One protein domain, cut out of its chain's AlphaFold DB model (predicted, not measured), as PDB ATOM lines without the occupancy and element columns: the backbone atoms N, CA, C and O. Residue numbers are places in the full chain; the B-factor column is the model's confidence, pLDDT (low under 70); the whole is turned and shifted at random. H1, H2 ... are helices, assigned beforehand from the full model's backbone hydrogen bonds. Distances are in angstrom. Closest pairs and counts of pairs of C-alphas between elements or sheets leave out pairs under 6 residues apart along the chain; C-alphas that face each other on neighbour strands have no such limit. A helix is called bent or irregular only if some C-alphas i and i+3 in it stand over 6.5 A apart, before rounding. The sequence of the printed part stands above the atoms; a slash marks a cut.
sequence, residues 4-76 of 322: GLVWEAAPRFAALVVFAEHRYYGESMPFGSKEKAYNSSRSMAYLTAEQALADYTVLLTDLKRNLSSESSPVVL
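Overview. This is residues 4 to 76 of the 322 residues of an uncharacterized protein of Hordeum vulgare subsp. vulgare (UniProt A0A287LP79). What stands out first? H4, the longest helix, is the return arm of a long, loose loop: residues 14 to 33 lead from H1 at one end to a small head of H2 and H3, and H4 leads back. What is it built of? The printed part has 73 residues with four named helices, H1 to H4 in chain order, and no named strand; it is all helix by class, with 36 residues in named elements, under half. How spread out is it? It is loose and elongated, 45 by 27 by 19 A, with a radius of gyration of the C-alphas of 15.3 A.

Arrangement. What touches H4, residues 49 to 66? It touches no helix, and neither does H1, residues 4 to 13. Do H2, residues 34 to 37, and H3, residues 41 to 44, touch? Only just, and only at the corner, with 3 pairs of C-alphas within 8 A; the closest C-alphas, of Ala 37 and Ser 43, are 5.5 A apart. Which backbones hold O i to N i+4 pairs? In H4 every pair is within hydrogen-bond range, in H1 3 of 6; H2 and H3 are too short for one.

Along the chain. Where is H4? It runs 25.9 A from C-alpha 49 at (12.465, 14.630, 2.971) to C-alpha 66 at (9.771, 27.093, 25.559). Where is H1? It begins at C-alpha 4 (26.924, 34.665, 6.606) and is 15.1 A long; it is irregular, but only just: C-alphas 8 and 11 are 6.7 A apart.

Size, cuts and confidence. How far does it reach? The two C-alphas farthest apart, of Arg 12 and Ser 40, are 45.9 A apart. Is it continuous and confident? The printed part has no cut, the link from H1 to H2 is long at 20 residues, and no printed residue is under 70 in pLDDT.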
ATOM      1  N   GLY A   4      26.631  33.391   5.925       88.00
ATOM      2  CA  GLY A   4      26.924  34.665   6.606       88.00
ATOM      3  C   GLY A   4      25.763  35.668   6.580       88.00
ATOM      4  O   GLY A   4      25.490  36.318   7.587       88.00
ATOM      5  N   LEU A   5      25.000  35.695   5.479       89.94
ATOM      6  CA  LEU A   5      23.825  36.555   5.307       89.94
ATOM      7  C   LEU A   5      22.805  36.419   6.451       89.94
ATOM      8  O   LEU A   5      22.226  37.418   6.869       89.94
ATOM      9  N   VAL A   6      22.594  35.206   6.978       92.19
ATOM     10  CA  VAL A   6      21.634  34.962   8.071       92.19
ATOM     11  C   VAL A   6      22.050  35.732   9.326       92.19
ATOM     12  O   VAL A   6      21.228  36.399   9.954       92.19
ATOM     13  N   TRP A   7      23.343  35.699   9.654       93.56
ATOM     14  CA  TRP A   7      23.910  36.400  10.806       93.56
ATOM     15  C   TRP A   7      23.940  37.916  10.616       93.56
ATOM     16  O   TRP A   7      23.684  38.654  11.561       93.56
ATOM     17  N   GLU A   8      24.217  38.391   9.402       93.56
ATOM     18  CA  GLU A   8      24.227  39.824   9.083       93.56
ATOM     19  C   GLU A   8      22.819  40.436   9.084       93.56
ATOM     20  O   GLU A   8      22.624  41.580   9.507       93.56
ATOM     21  N   ALA A   9      21.824  39.676   8.619       92.31
ATOM     22  CA  ALA A   9      20.441  40.120   8.553       92.31
ATOM     23  C   ALA A   9      19.755  40.089   9.926       92.31
ATOM     24  O   ALA A   9      18.994  41.007  10.241       92.31
ATOM     25  N   ALA A  10      20.027  39.076  10.755       95.69
ATOM     26  CA  ALA A  10      19.300  38.844  12.004       95.69
ATOM     27  C   ALA A  10      19.220  40.067  12.947       95.69
ATOM     28  O   ALA A  10      18.113  40.361  13.411       95.69
ATOM     29  N   PRO A  11      20.293  40.858  13.182       96.50
ATOM     30  CA  PRO A  11      20.220  42.059  14.016       96.50
ATOM     31  C   PRO A  11      19.236  43.115  13.503       96.50
ATOM     32  O   PRO A  11      18.595  43.789  14.306       96.50
ATOM     33  N   ARG A  12      19.074  43.254  12.178       96.19
ATOM     34  CA  ARG A  12      18.140  44.229  11.580       96.19
ATOM     35  C   ARG A  12      16.682  43.881  11.860       96.19
ATOM     36  O   ARG A  12      15.850  44.778  11.939       96.19
ATOM     37  N   PHE A  13      16.392  42.593  12.009       94.88
ATOM     38  CA  PHE A  13      15.052  42.076  12.281       94.88
ATOM     39  C   PHE A  13      14.837  41.720  13.756       94.88
ATOM     40  O   PHE A  13      13.773  41.213  14.096       94.88
ATOM     41  N   ALA A  14      15.833  41.967  14.621       94.94
ATOM     42  CA  ALA A  14      15.856  41.489  16.004       94.94
ATOM     43  C   ALA A  14      15.501  39.989  16.107       94.94
ATOM     44  O   ALA A  14      14.733  39.570  16.973       94.94
ATOM     45  N   ALA A  15      16.027  39.191  15.173       96.38
ATOM     46  CA  ALA A  15      15.653  37.795  15.003       96.38
ATOM     47  C   ALA A  15      16.533  36.851  15.832       96.38
ATOM     48  O   ALA A  15      17.745  37.046  15.954       96.38
ATOM     49  N   LEU A  16      15.919  35.782  16.339       96.00
ATOM     50  CA  LEU A  16      16.635  34.602  16.812       96.00
ATOM     51  C   LEU A  16      17.103  33.783  15.602       96.00
ATOM     52  O   LEU A  16      16.311  33.506  14.703       96.00
ATOM     53  N   VAL A  17      18.370  33.372  15.607       96.19
ATOM     54  CA  VAL A  17      18.941  32.488  14.582       96.19
ATOM     55  C   VAL A  17      18.964  31.060  15.110       96.19
ATOM     56  O   VAL A  17      19.479  30.808  16.198       96.19
ATOM     57  N   VAL A  18      18.420  30.127  14.327       95.50
ATOM     58  CA  VAL A  18      18.397  28.694  14.635       95.50
ATOM     59  C   VAL A  18      18.917  27.937  13.420       95.50
ATOM     60  O   VAL A  18      18.341  28.045  12.341       95.50
ATOM     61  N   PHE A  19      19.988  27.168  13.604       95.19
ATOM     62  CA  PHE A  19      20.450  26.180  12.631       95.19
ATOM     63  C   PHE A  19      20.037  24.801  13.139       95.19
ATOM     64  O   PHE A  19      20.561  24.329  14.145       95.19
ATOM     65  N   ALA A  20      19.047  24.203  12.481       94.94
ATOM     66  CA  ALA A  20      18.591  22.855  12.780       94.94
ATOM     67  C   ALA A  20      19.367  21.868  11.907       94.94
ATOM     68  O   ALA A  20      19.350  21.980  10.681       94.94
ATOM     69  N   GLU A  21      20.073  20.935  12.536       95.31
ATOM     70  CA  GLU A  21      20.798  19.896  11.814       95.31
ATOM     71  C   GLU A  21      19.819  18.843  11.273       95.31
ATOM     72  O   GLU A  21      18.837  18.482  11.925       95.31
ATOM     73  N   HIS A  22      20.070  18.384  10.050       95.50
ATOM     74  CA  HIS A  22      19.236  17.397   9.380       95.50
ATOM     75  C   HIS A  22      19.451  16.008   9.997       95.50
ATOM     76  O   HIS A  22      20.586  15.599  10.249       95.50
ATOM     77  N   ARG A  23      18.376  15.232  10.182       96.31
ATOM     78  CA  ARG A  23      18.481  13.828  10.622       96.31
ATOM     79  C   ARG A  23      19.448  13.034   9.737       96.31
ATOM     80  O   ARG A  23      19.453  13.216   8.526       96.31
ATOM     81  N   TYR A  24      20.200  12.107  10.324       95.81
ATOM     82  CA  TYR A  24      21.243  11.301   9.669       95.81
ATOM     83  C   TYR A  24      22.494  12.071   9.221       95.81
ATOM     84  O   TYR A  24      23.372  11.451   8.624       95.81
ATOM     85  N   TYR A  25      22.625  13.359   9.543       94.06
ATOM     86  CA  TYR A  25      23.830  14.147   9.286       94.06
ATOM     87  C   TYR A  25      24.427  14.662  10.595       94.06
ATOM     88  O   TYR A  25      23.721  14.799  11.591       94.06
ATOM     89  N   GLY A  26      25.740  14.906  10.583       92.00
ATOM     90  CA  GLY A  26      26.477  15.413  11.742       92.00
ATOM     91  C   GLY A  26      26.283  14.560  12.998       92.00
ATOM     92  O   GLY A  26      26.547  13.354  12.990       92.00
ATOM     93  N   GLU A  27      25.824  15.190  14.076       93.69
ATOM     94  CA  GLU A  27      25.557  14.543  15.366       93.69
ATOM     95  C   GLU A  27      24.109  14.033  15.490       93.69
ATOM     96  O   GLU A  27      23.803  13.198  16.348       93.69
ATOM     97  N   SER A  28      23.219  14.477  14.603       95.50
ATOM     98  CA  SER A  28      21.785  14.178  14.576       95.50
ATOM     99  C   SER A  28      21.500  12.795  13.998       95.50
ATOM    100  O   SER A  28      20.820  12.633  12.986       95.50
ATOM    101  N   MET A  29      22.017  11.763  14.661       95.75
ATOM    102  CA  MET A  29      21.909  10.369  14.239       95.75
ATOM    103  C   MET A  29      20.767   9.658  14.968       95.75
ATOM    104  O   MET A  29      20.876   9.382  16.173       95.75
ATOM    105  N   PRO A  30      19.698   9.250  14.260       95.00
ATOM    106  CA  PRO A  30      18.758   8.287  14.808       95.00
ATOM    107  C   PRO A  30      19.499   7.033  15.269       95.00
ATOM    108  O   PRO A  30      20.561   6.684  14.758       95.00
ATOM    109  N   PHE A  31      18.966   6.350  16.279       95.44
ATOM    110  CA  PHE A  31      19.609   5.167  16.872       95.44
ATOM    111  C   PHE A  31      20.967   5.444  17.560       95.44
ATOM    112  O   PHE A  31      21.637   4.504  17.995       95.44
ATOM    113  N   GLY A  32      21.343   6.719  17.725       94.31
ATOM    114  CA  GLY A  32      22.408   7.199  18.611       94.31
ATOM    115  C   GLY A  32      23.832   7.152  18.052       94.31
ATOM    116  O   GLY A  32      24.757   7.525  18.764       94.31
ATOM    117  N   SER A  33      24.042   6.673  16.822       94.94
ATOM    118  CA  SER A  33      25.364   6.671  16.169       94.94
ATOM    119  C   SER A  33      25.231   6.447  14.664       94.94
ATOM    120  O   SER A  33      24.325   5.718  14.256       94.94
ATOM    121  N   LYS A  34      26.176   6.970  13.868       92.62
ATOM    122  CA  LYS A  34      26.226   6.765  12.408       92.62
ATOM    123  C   LYS A  34      26.227   5.281  12.033       92.62
ATOM    124  O   LYS A  34      25.418   4.867  11.213       92.62
ATOM    125  N   GLU A  35      27.050   4.472  12.705       94.06
ATOM    126  CA  GLU A  35      27.140   3.021  12.470       94.06
ATOM    127  C   GLU A  35      25.772   2.337  12.599       94.06
ATOM    128  O   GLU A  35      25.353   1.611  11.705       94.06
ATOM    129  N   LYS A  36      25.023   2.620  13.673       95.69
ATOM    130  CA  LYS A  36      23.678   2.051  13.870       95.69
ATOM    131  C   LYS A  36      22.650   2.615  12.897       95.69
ATOM    132  O   LYS A  36      21.792   1.864  12.436       95.69
ATOM    133  N   ALA A  37      22.715   3.912  12.606       95.50
ATOM    134  CA  ALA A  37      21.796   4.571  11.688       95.50
ATOM    135  C   ALA A  37      21.920   4.001  10.267       95.50
ATOM    136  O   ALA A  37      20.905   3.740   9.620       95.50
ATOM    137  N   TYR A  38      23.152   3.751   9.816       94.31
ATOM    138  CA  TYR A  38      23.474   3.342   8.445       94.31
ATOM    139  C   TYR A  38      23.647   1.816   8.307       94.31
ATOM    140  O   TYR A  38      24.007   1.318   7.249       94.31
ATOM    141  N   ASN A  39      23.363   1.049   9.365       93.31
ATOM    142  CA  ASN A  39      23.576  -0.403   9.399       93.31
ATOM    143  C   ASN A  39      22.693  -1.187   8.407       93.31
ATOM    144  O   ASN A  39      23.009  -2.310   8.025       93.31
ATOM    145  N   SER A  40      21.519  -0.663   8.048       94.19
ATOM    146  CA  SER A  40      20.586  -1.373   7.171       94.19
ATOM    147  C   SER A  40      19.598  -0.436   6.491       94.19
ATOM    148  O   SER A  40      19.264   0.625   7.014       94.19
ATOM    149  N   SER A  41      18.988  -0.905   5.405       93.56
ATOM    150  CA  SER A  41      17.873  -0.204   4.762       93.56
ATOM    151  C   SER A  41      16.702   0.077   5.705       93.56
ATOM    152  O   SER A  41      16.031   1.093   5.581       93.56
ATOM    153  N   ARG A  42      16.471  -0.783   6.706       95.12
ATOM    154  CA  ARG A  42      15.426  -0.573   7.721       95.12
ATOM    155  C   ARG A  42      15.737   0.594   8.647       95.12
ATOM    156  O   ARG A  42      14.826   1.328   9.009       95.12
ATOM    157  N   SER A  43      16.995   0.739   9.060       95.88
ATOM    158  CA  SER A  43      17.406   1.867   9.891       95.88
ATOM    159  C   SER A  43      17.495   3.144   9.069       95.88
ATOM    160  O   SER A  43      17.152   4.188   9.599       95.88
ATOM    161  N   MET A  44      17.856   3.086   7.786       96.25
ATOM    162  CA  MET A  44      17.897   4.259   6.902       96.25
ATOM    163  C   MET A  44      16.525   4.670   6.348       96.25
ATOM    164  O   MET A  44      16.367   5.798   5.905       96.25
ATOM    165  N   ALA A  45      15.492   3.827   6.451       96.06
ATOM    166  CA  ALA A  45      14.141   4.119   5.954       96.06
ATOM    167  C   ALA A  45      13.477   5.383   6.539       96.06
ATOM    168  O   ALA A  45      12.482   5.844   5.988       96.06
ATOM    169  N   TYR A  46      13.994   5.943   7.638       96.94
ATOM    170  CA  TYR A  46      13.509   7.212   8.198       96.94
ATOM    171  C   TYR A  46      14.266   8.441   7.674       96.94
ATOM    172  O   TYR A  46      13.956   9.558   8.095       96.94
ATOM    173  N   LEU A  47      15.256   8.256   6.800       97.50
ATOM    174  CA  LEU A  47      15.933   9.322   6.072       97.50
ATOM    175  C   LEU A  47      15.124   9.649   4.810       97.50
ATOM    176  O   LEU A  47      15.399   9.122   3.734       97.50
ATOM    177  N   THR A  48      14.097  10.482   4.980       96.94
ATOM    178  CA  THR A  48      13.240  10.998   3.897       96.94
ATOM    179  C   THR A  48      13.061  12.508   4.040       96.94
ATOM    180  O   THR A  48      13.256  13.061   5.133       96.94
ATOM    181  N   ALA A  49      12.682  13.183   2.953       95.00
ATOM    182  CA  ALA A  49      12.465  14.630   2.971       95.00
ATOM    183  C   ALA A  49      11.308  15.039   3.903       95.00
ATOM    184  O   ALA A  49      11.434  15.986   4.681       95.00
ATOM    185  N   GLU A  50      10.198  14.303   3.894       95.75
ATOM    186  CA  GLU A  50       9.007  14.598   4.705       95.75
ATOM    187  C   GLU A  50       9.295  14.437   6.195       95.75
ATOM    188  O   GLU A  50       8.840  15.216   7.031       95.75
ATOM    189  N   GLN A  51      10.087  13.425   6.529       97.38
ATOM    190  CA  GLN A  51      10.540  13.160   7.880       97.38
ATOM    191  C   GLN A  51      11.439  14.285   8.419       97.38
ATOM    192  O   GLN A  51      11.266  14.712   9.562       97.38
ATOM    193  N   ALA A  52      12.349  14.814   7.599       96.31
ATOM    194  CA  ALA A  52      13.152  15.977   7.969       96.31
ATOM    195  C   ALA A  52      12.297  17.249   8.138       96.31
ATOM    196  O   ALA A  52      12.455  17.983   9.114       96.31
ATOM    197  N   LEU A  53      11.325  17.483   7.248       95.00
ATOM    198  CA  LEU A  53      10.367  18.591   7.382       95.00
ATOM    199  C   LEU A  53       9.508  18.469   8.654       95.00
ATOM    200  O   LEU A  53       9.219  19.473   9.321       95.00
ATOM    201  N   ALA A  54       9.121  17.246   9.023       97.00
ATOM    202  CA  ALA A  54       8.404  16.974  10.262       97.00
ATOM    203  C   ALA A  54       9.258  17.306  11.498       97.00
ATOM    204  O   ALA A  54       8.745  17.942  12.421       97.00
ATOM    205  N   ASP A  55      10.554  16.968  11.496       97.62
ATOM    206  CA  ASP A  55      11.469  17.331  12.589       97.62
ATOM    207  C   ASP A  55      11.537  18.839  12.793       97.62
ATOM    208  O   ASP A  55      11.378  19.321  13.916       97.62
ATOM    209  N   TYR A  56      11.711  19.599  11.709       95.75
ATOM    210  CA  TYR A  56      11.763  21.057  11.790       95.75
ATOM    211  C   TYR A  56      10.447  21.644  12.310       95.75
ATOM    212  O   TYR A  56      10.459  22.578  13.113       95.75
ATOM    213  N   THR A  57       9.308  21.066  11.927       94.69
ATOM    214  CA  THR A  57       7.990  21.508  12.405       94.69
ATOM    215  C   THR A  57       7.821  21.282  13.911       94.69
ATOM    216  O   THR A  57       7.349  22.176  14.625       94.69
ATOM    217  N   VAL A  58       8.229  20.114  14.418       97.62
ATOM    218  CA  VAL A  58       8.192  19.794  15.855       97.62
ATOM    219  C   VAL A  58       9.158  20.692  16.626       97.62
ATOM    220  O   VAL A  58       8.746  21.345  17.586       97.62
ATOM    221  N   LEU A  59      10.403  20.814  16.154       97.19
ATOM    222  CA  LEU A  59      11.431  21.660  16.760       97.19
ATOM    223  C   LEU A  59      10.962  23.110  16.904       97.19
ATOM    224  O   LEU A  59      11.051  23.681  17.989       97.19
ATOM    225  N   LEU A  60      10.443  23.711  15.829       96.31
ATOM    226  CA  LEU A  60       9.971  25.096  15.850       96.31
ATOM    227  C   LEU A  60       8.787  25.280  16.803       96.31
ATOM    228  O   LEU A  60       8.713  26.293  17.501       96.31
ATOM    229  N   THR A  61       7.875  24.310  16.855       96.62
ATOM    230  CA  THR A  61       6.716  24.353  17.757       96.62
ATOM    231  C   THR A  61       7.155  24.338  19.221       96.62
ATOM    232  O   THR A  61       6.715  25.180  20.008       96.62
ATOM    233  N   ASP A  62       8.045  23.418  19.582       97.50
ATOM    234  CA  ASP A  62       8.512  23.261  20.959       97.50
ATOM    235  C   ASP A  62       9.434  24.405  21.386       97.50
ATOM    236  O   ASP A  62       9.291  24.933  22.492       97.50
ATOM    237  N   LEU A  63      10.316  24.864  20.494       97.38
ATOM    238  CA  LEU A  63      11.193  26.005  20.748       97.38
ATOM    239  C   LEU A  63      10.386  27.275  21.025       97.38
ATOM    240  O   LEU A  63      10.661  27.980  21.996       97.38
ATOM    241  N   LYS A  64       9.365  27.559  20.209       97.38
ATOM    242  CA  LYS A  64       8.525  28.747  20.400       97.38
ATOM    243  C   LYS A  64       7.749  28.701  21.713       97.38
ATOM    244  O   LYS A  64       7.668  29.721  22.388       97.38
ATOM    245  N   ARG A  65       7.239  27.534  22.119       97.50
ATOM    246  CA  ARG A  65       6.598  27.358  23.436       97.50
ATOM    247  C   ARG A  65       7.578  27.591  24.581       97.50
ATOM    248  O   ARG A  65       7.287  28.342  25.505       97.50
ATOM    249  N   ASN A  66       8.759  26.980  24.509       97.62
ATOM    250  CA  ASN A  66       9.771  27.093  25.559       97.62
ATOM    251  C   ASN A  66      10.269  28.542  25.731       97.62
ATOM    252  O   ASN A  66      10.540  28.990  26.841       97.62
ATOM    253  N   LEU A  67      10.330  29.301  24.634       96.94
ATOM    254  CA  LEU A  67      10.722  30.710  24.636       96.94
ATOM    255  C   LEU A  67       9.552  31.688  24.849       96.94
ATOM    256  O   LEU A  67       9.779  32.896  24.795       96.94
ATOM    257  N   SER A  68       8.323  31.203  25.080       97.12
ATOM    258  CA  SER A  68       7.109  32.039  25.176       97.12
ATOM    259  C   SER A  68       6.948  32.995  23.981       97.12
ATOM    260  O   SER A  68       6.663  34.186  24.134       97.12
ATOM    261  N   SER A  69       7.226  32.487  22.780       96.12
ATOM    262  CA  SER A  69       7.342  33.246  21.536       96.12
ATOM    263  C   SER A  69       6.429  32.704  20.429       96.12
ATOM    264  O   SER A  69       6.702  32.879  19.240       96.12
ATOM    265  N   GLU A  70       5.304  32.079  20.792       96.19
ATOM    266  CA  GLU A  70       4.362  31.405  19.888       96.19
ATOM    267  C   GLU A  70       3.843  32.298  18.751       96.19
ATOM    268  O   GLU A  70       3.628  31.816  17.638       96.19
ATOM    269  N   SER A  71       3.710  33.605  18.985       96.06
ATOM    270  CA  SER A  71       3.283  34.583  17.975       96.06
ATOM    271  C   SER A  71       4.401  35.068  17.046       96.06
ATOM    272  O   SER A  71       4.126  35.820  16.114       96.06
ATOM    273  N   SER A  72       5.658  34.687  17.286       96.12
ATOM    274  CA  SER A  72       6.796  35.183  16.501       96.12
ATOM    275  C   SER A  72       6.789  34.595  15.087       96.12
ATOM    276  O   SER A  72       6.622  33.377  14.942       96.12
ATOM    277  N   PRO A  73       6.975  35.410  14.035       95.06
ATOM    278  CA  PRO A  73       7.101  34.901  12.675       95.06
ATOM    279  C   PRO A  73       8.391  34.085  12.520       95.06
ATOM    280  O   PRO A  73       9.394  34.362  13.177       95.06
ATOM    281  N   VAL A  74       8.359  33.084  11.640       93.94
ATOM    282  CA  VAL A  74       9.522  32.261  11.281       93.94
ATOM    283  C   VAL A  74       9.806  32.467   9.801       93.94
ATOM    284  O   VAL A  74       8.895  32.379   8.981       93.94
ATOM    285  N   VAL A  75      11.067  32.737   9.471       92.62
ATOM    286  CA  VAL A  75      11.563  32.782   8.094       92.62
ATOM    287  C   VAL A  75      12.579  31.662   7.949       92.62
ATOM    288  O   VAL A  75      13.517  31.567   8.736       92.62
ATOM    289  N   LEU A  76      12.356  30.798   6.966       92.31
ATOM    290  CA  LEU A  76      13.202  29.648   6.686       92.31
ATOM    291  C   LEU A  76      14.247  30.031   5.632       92.31
ATOM    292  O   LEU A  76      13.912  30.655   4.624       92.31
TER     293      LEU A  76